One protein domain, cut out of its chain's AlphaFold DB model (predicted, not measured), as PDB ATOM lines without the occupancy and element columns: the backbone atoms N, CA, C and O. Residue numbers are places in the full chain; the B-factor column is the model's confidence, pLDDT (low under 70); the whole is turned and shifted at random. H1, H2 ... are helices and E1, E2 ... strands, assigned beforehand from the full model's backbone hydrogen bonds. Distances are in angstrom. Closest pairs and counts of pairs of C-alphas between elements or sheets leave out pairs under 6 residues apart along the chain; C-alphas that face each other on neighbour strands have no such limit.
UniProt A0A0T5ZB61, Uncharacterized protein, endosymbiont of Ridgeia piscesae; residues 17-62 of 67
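Overview. This is residues 17 to 62 of the 67 residues of an uncharacterized protein of endosymbiont of Ridgeia piscesae (UniProt A0A0T5ZB61). A two-strand ribbon, E1 with the longer E2, makes one end of an elongated shape, and a helical hairpin of H1 and H2 makes the other. The ribbon reaches away from the helices, and at its far end residues 61 to 62 fold back on residues 57 to 58 of E2. The printed part has 46 residues, with two named helices and two named strands in the order E1, H1, H2, E2; the sheet has the order E1 - E2 and is antiparallel, and the class is mixed, helices and strands. The whole is only just loose, close to compact, with a radius of gyration of the C-alphas of 11.5 A and spans of 34 by 19 by 15 A.

Along the chain. E1 covers residues 17 to 19, 6.2 A long, and begins with C-alpha 17 at (132.762, 192.089, 57.029). H1 covers residues 25 to 31 and is 9.9 A long. H2 covers residues 37 to 47, 15.4 A from C-alpha 37 at (143.127, 204.815, 59.803) to C-alpha 47. E2 covers residues 53 to 58, 14.0 A long, and ends with C-alpha 58 at (125.457, 188.631, 53.074).

Arrangement. E1 and E2 are antiparallel neighbours, with 165 degrees between their directions. The C-alphas of Leu 17 and Thr 56 face each other at 4.8 A. N 18 and O 55 are within hydrogen-bond range at 2.8 A, as are N 54 and O 18 at 2.8 A. H1 and H2 form a helical hairpin and touch; their closest C-alphas, those of Met 31 and Ala 40, are 6.3 A apart. They run opposite ways at a shallow tilt of 27 degrees. E1 and H2 are apart, and H1 and E2 are apart. In H1 and H2 every O i to N i+4 pair is within hydrogen-bond range.

Size, cuts and confidence. The two C-alphas farthest apart, those of His 33 and Ala 59, are 34.8 A from each other. The printed part has no cut, and its three links, E1 to H1, H1 to H2 and H2 to E2, are tight. The mean pLDDT of the printed part is 97.8, and no printed residue is under 70.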
ATOM      1  N   LEU A  17     131.889 192.704  56.037       96.31
ATOM      2  CA  LEU A  17     132.762 192.089  57.029       96.31
ATOM      3  C   LEU A  17     132.895 193.031  58.229       96.31
ATOM      4  O   LEU A  17     133.246 194.200  58.073       96.31
ATOM      5  N   VAL A  18     132.658 192.509  59.428       97.50
ATOM      6  CA  VAL A  18     132.962 193.196  60.686       97.50
ATOM      7  C   VAL A  18     134.323 192.714  61.171       97.50
ATOM      8  O   VAL A  18     134.493 191.528  61.465       97.50
ATOM      9  N   LEU A  19     135.281 193.635  61.262       97.50
ATOM     10  CA  LEU A  19     136.635 193.359  61.738       97.50
ATOM     11  C   LEU A  19     136.767 193.637  63.243       97.50
ATOM     12  O   LEU A  19     136.377 194.701  63.722       97.50
ATOM     13  N   ASP A  20     137.366 192.700  63.976       97.88
ATOM     14  CA  ASP A  20     137.891 192.912  65.323       97.88
ATOM     15  C   ASP A  20     139.339 193.407  65.236       97.88
ATOM     16  O   ASP A  20     140.276 192.636  65.003       97.88
ATOM     17  N   LEU A  21     139.515 194.709  65.469       97.81
ATOM     18  CA  LEU A  21     140.824 195.357  65.458       97.81
ATOM     19  C   LEU A  21     141.730 194.927  66.620       97.81
ATOM     20  O   LEU A  21     142.883 195.332  66.641       97.81
ATOM     21  N   HIS A  22     141.264 194.109  67.563       97.50
ATOM     22  CA  HIS A  22     142.030 193.642  68.724       97.50
ATOM     23  C   HIS A  22     142.041 192.106  68.821       97.50
ATOM     24  O   HIS A  22     142.171 191.536  69.902       97.50
ATOM     25  N   SER A  23     141.945 191.424  67.678       97.88
ATOM     26  CA  SER A  23     141.768 189.967  67.575       97.88
ATOM     27  C   SER A  23     142.881 189.097  68.170       97.88
ATOM     28  O   SER A  23     142.676 187.903  68.401       97.88
ATOM     29  N   THR A  24     144.059 189.665  68.438       98.06
ATOM     30  CA  THR A  24     145.149 189.002  69.167       98.06
ATOM     31  C   THR A  24     145.876 189.996  70.079       98.06
ATOM     32  O   THR A  24     145.901 191.189  69.766       98.06
ATOM     33  N   PRO A  25     146.574 189.536  71.139       98.31
ATOM     34  CA  PRO A  25     147.350 190.427  72.008       98.31
ATOM     35  C   PRO A  25     148.424 191.250  71.273       98.31
ATOM     36  O   PRO A  25     148.721 192.379  71.663       98.31
ATOM     37  N   LEU A  26     149.013 190.707  70.198       98.12
ATOM     38  CA  LEU A  26     150.002 191.426  69.387       98.12
ATOM     39  C   LEU A  26     149.352 192.542  68.563       98.12
ATOM     40  O   LEU A  26     149.892 193.649  68.505       98.12
ATOM     41  N   ILE A  27     148.209 192.260  67.937       98.38
ATOM     42  CA  ILE A  27     147.452 193.258  67.173       98.38
ATOM     43  C   ILE A  27     146.963 194.355  68.118       98.38
ATOM     44  O   ILE A  27     147.194 195.529  67.843       98.38
ATOM     45  N   GLU A  28     146.392 193.991  69.269       98.50
ATOM     46  CA  GLU A  28     145.963 194.945  70.295       98.50
ATOM     47  C   GLU A  28     147.122 195.848  70.743       98.50
ATOM     48  O   GLU A  28     146.983 197.071  70.800       98.50
ATOM     49  N   TYR A  29     148.302 195.264  70.991       98.44
ATOM     50  CA  TYR A  29     149.504 196.027  71.323       98.44
ATOM     51  C   TYR A  29     149.855 197.050  70.240       98.44
ATOM     52  O   TYR A  29     150.164 198.196  70.563       98.44
ATOM     53  N   ARG A  30     149.826 196.651  68.964       98.19
ATOM     54  CA  ARG A  30     150.182 197.533  67.843       98.19
ATOM     55  C   ARG A  30     149.135 198.618  67.620       98.19
ATOM     56  O   ARG A  30     149.515 199.761  67.393       98.19
ATOM     57  N   MET A  31     147.854 198.291  67.768       98.31
ATOM     58  CA  MET A  31     146.751 199.242  67.619       98.31
ATOM     59  C   MET A  31     146.818 200.401  68.615       98.31
ATOM     60  O   MET A  31     146.440 201.511  68.259       98.31
ATOM     61  N   ARG A  32     147.375 200.205  69.822       98.12
ATOM     62  CA  ARG A  32     147.616 201.309  70.780       98.12
ATOM     63  C   ARG A  32     148.563 202.395  70.266       98.12
ATOM     64  O   ARG A  32     148.624 203.470  70.856       98.12
ATOM     65  N   HIS A  33     149.324 202.103  69.215       97.62
ATOM     66  CA  HIS A  33     150.263 203.026  68.591       97.62
ATOM     67  C   HIS A  33     149.805 203.506  67.209       97.62
ATOM     68  O   HIS A  33     150.537 204.274  66.596       97.62
ATOM     69  N   ALA A  34     148.632 203.081  66.727       98.06
ATOM     70  CA  ALA A  34     148.059 203.591  65.487       98.06
ATOM     71  C   ALA A  34     147.442 204.976  65.734       98.06
ATOM     72  O   ALA A  34     146.520 205.120  66.540       98.06
ATOM     73  N   GLY A  35     147.966 205.993  65.061       98.00
ATOM     74  CA  GLY A  35     147.490 207.373  65.121       98.00
ATOM     75  C   GLY A  35     146.416 207.698  64.084       98.00
ATOM     76  O   GLY A  35     145.683 208.672  64.259       98.00
ATOM     77  N   ASP A  36     146.297 206.893  63.026       98.31
ATOM     78  CA  ASP A  36     145.310 207.096  61.969       98.31
ATOM     79  C   ASP A  36     144.749 205.785  61.383       98.31
ATOM     80  O   ASP A  36     145.125 204.668  61.750       98.31
ATOM     81  N   LEU A  37     143.787 205.936  60.467       97.44
ATOM     82  CA  LEU A  37     143.127 204.815  59.803       97.44
ATOM     83  C   LEU A  37     144.089 204.007  58.920       97.44
ATOM     84  O   LEU A  37     143.936 202.792  58.821       97.44
ATOM     85  N   MET A  38     145.061 204.650  58.272       98.19
ATOM     86  CA  MET A  38     145.995 203.960  57.380       98.19
ATOM     87  C   MET A  38     146.926 203.051  58.178       98.19
ATOM     88  O   MET A  38     147.141 201.905  57.788       98.19
ATOM     89  N   GLU A  39     147.414 203.518  59.324       98.38
ATOM     90  CA  GLU A  39     148.202 202.717  60.258       98.38
ATOM     91  C   GLU A  39     147.380 201.559  60.837       98.38
ATOM     92  O   GLU A  39     147.857 200.422  60.866       98.38
ATOM     93  N   ALA A  40     146.121 201.807  61.220       98.25
ATOM     94  CA  ALA A  40     145.214 200.757  61.679       98.25
ATOM     95  C   ALA A  40     145.008 199.667  60.613       98.25
ATOM     96  O   ALA A  40     145.127 198.475  60.904       98.25
ATOM     97  N   LEU A  41     144.750 200.062  59.362       97.75
ATOM     98  CA  LEU A  41     144.589 199.132  58.244       97.75
ATOM     99  C   LEU A  41     145.887 198.385  57.932       97.75
ATOM    100  O   LEU A  41     145.844 197.184  57.676       97.75
ATOM    101  N   PHE A  42     147.042 199.051  58.005       98.19
ATOM    102  CA  PHE A  42     148.339 198.411  57.799       98.19
ATOM    103  C   PHE A  42     148.607 197.310  58.833       98.19
ATOM    104  O   PHE A  42     149.067 196.223  58.475       98.19
ATOM    105  N   ILE A  43     148.263 197.544  60.104       98.50
ATOM    106  CA  ILE A  43     148.343 196.524  61.160       98.50
ATOM    107  C   ILE A  43     147.475 195.312  60.803       98.50
ATOM    108  O   ILE A  43     147.953 194.183  60.904       98.50
ATOM    109  N   GLN A  44     146.236 195.527  60.347       98.44
ATOM    110  CA  GLN A  44     145.357 194.418  59.965       98.44
ATOM    111  C   GLN A  44     145.899 193.659  58.746       98.44
ATOM    112  O   GLN A  44     146.011 192.442  58.791       98.44
ATOM    113  N   ILE A  45     146.322 194.357  57.688       97.88
ATOM    114  CA  ILE A  45     146.869 193.733  56.468       97.88
ATOM    115  C   ILE A  45     148.090 192.856  56.771       97.88
ATOM    116  O   ILE A  45     148.291 191.831  56.124       97.88
ATOM    117  N   THR A  46     148.927 193.267  57.725       97.88
ATOM    118  CA  THR A  46     150.207 192.598  57.994       97.88
ATOM    119  C   THR A  46     150.130 191.502  59.050       97.88
ATOM    120  O   THR A  46     150.914 190.557  58.978       97.88
ATOM    121  N   LEU A  47     149.243 191.627  60.042       98.19
ATOM    122  CA  LEU A  47     149.241 190.764  61.230       98.19
ATOM    123  C   LEU A  47     147.946 189.977  61.438       98.19
ATOM    124  O   LEU A  47     147.960 189.027  62.223       98.19
ATOM    125  N   ALA A  48     146.836 190.381  60.818       97.56
ATOM    126  CA  ALA A  48     145.557 189.716  61.022       97.56
ATOM    127  C   ALA A  48     145.490 188.358  60.315       97.56
ATOM    128  O   ALA A  48     146.094 188.134  59.267       97.56
ATOM    129  N   ASP A  49     144.687 187.473  60.893       97.00
ATOM    130  CA  ASP A  49     144.243 186.218  60.297       97.00
ATOM    131  C   ASP A  49     142.724 186.073  60.491       97.00
ATOM    132  O   ASP A  49     142.030 187.056  60.779       97.00
ATOM    133  N   GLU A  50     142.174 184.867  60.337       96.19
ATOM    134  CA  GLU A  50     140.733 184.632  60.431       96.19
ATOM    135  C   GLU A  50     140.117 185.117  61.753       96.19
ATOM    136  O   GLU A  50     138.941 185.484  61.778       96.19
ATOM    137  N   ARG A  51     140.903 185.211  62.836       96.94
ATOM    138  CA  ARG A  51     140.433 185.696  64.144       96.94
ATOM    139  C   ARG A  51     140.010 187.164  64.110       96.94
ATOM    140  O   ARG A  51     139.210 187.575  64.948       96.94
ATOM    141  N   ALA A  52     140.497 187.951  63.150       97.81
ATOM    142  CA  ALA A  52     140.039 189.323  62.944       97.81
ATOM    143  C   ALA A  52     138.623 189.400  62.367       97.81
ATOM    144  O   ALA A  52     137.982 190.438  62.481       97.81
ATOM    145  N   THR A  53     138.083 188.316  61.811       97.94
ATOM    146  CA  THR A  53     136.684 188.280  61.375       97.94
ATOM    147  C   THR A  53     135.777 188.123  62.595       97.94
ATOM    148  O   THR A  53     135.715 187.061  63.211       97.94
ATOM    149  N   ARG A  54     135.062 189.188  62.977       98.31
ATOM    150  CA  ARG A  54     134.068 189.147  64.063       98.31
ATOM    151  C   ARG A  54     132.724 188.633  63.565       98.31
ATOM    152  O   ARG A  54     132.118 187.798  64.228       98.31
ATOM    153  N   ALA A  55     132.259 189.135  62.425       98.50
ATOM    154  CA  ALA A  55     131.000 188.727  61.817       98.50
ATOM    155  C   ALA A  55     131.010 188.974  60.306       98.50
ATOM    156  O   ALA A  55     131.660 189.909  59.838       98.50
ATOM    157  N   THR A  56     130.245 188.179  59.564       98.19
ATOM    158  CA  THR A  56     130.052 188.336  58.119       98.19
ATOM    159  C   THR A  56     128.565 188.396  57.816       98.19
ATOM    160  O   THR A  56     127.792 187.563  58.296       98.19
ATOM    161  N   TYR A  57     128.180 189.369  56.999       98.06
ATOM    162  CA  TYR A  57     126.820 189.573  56.523       98.06
ATOM    163  C   TYR A  57     126.783 189.422  55.008       98.06
ATOM    164  O   TYR A  57     127.661 189.940  54.322       98.06
ATOM    165  N   LEU A  58     125.757 188.739  54.501       96.25
ATOM    166  CA  LEU A  58     125.457 188.631  53.074       96.25
ATOM    167  C   LEU A  58     124.015 189.073  52.845       96.25
ATOM    168  O   LEU A  58     123.114 188.628  53.560       96.25
ATOM    169  N   ALA A  59     123.794 189.967  51.883       94.38
ATOM    170  CA  ALA A  59     122.500 190.591  51.614       94.38
ATOM    171  C   ALA A  59     121.798 191.107  52.892       94.38
ATOM    172  O   ALA A  59     120.583 190.987  53.051       94.38
ATOM    173  N   GLY A  60     122.572 191.651  53.838       95.62
ATOM    174  CA  GLY A  60     122.078 192.182  55.113       95.62
ATOM    175  C   GLY A  60     121.738 191.131  56.175       95.62
ATOM    176  O   GLY A  60     121.319 191.493  57.271       95.62
ATOM    177  N   SER A  61     121.939 189.844  55.893       97.75
ATOM    178  CA  SER A  61     121.715 188.751  56.842       97.75
ATOM    179  C   SER A  61     123.033 188.284  57.450       97.75
ATOM    180  O   SER A  61     124.002 188.069  56.726       97.75
ATOM    181  N   LEU A  62     123.074 188.101  58.772       98.25
ATOM    182  CA  LEU A  62     124.225 187.518  59.465       98.25
ATOM    183  C   LEU A  62     124.394 186.054  59.038       98.25
ATOM    184  O   LEU A  62     123.479 185.253  59.217       98.25
TER     185      LEU A  62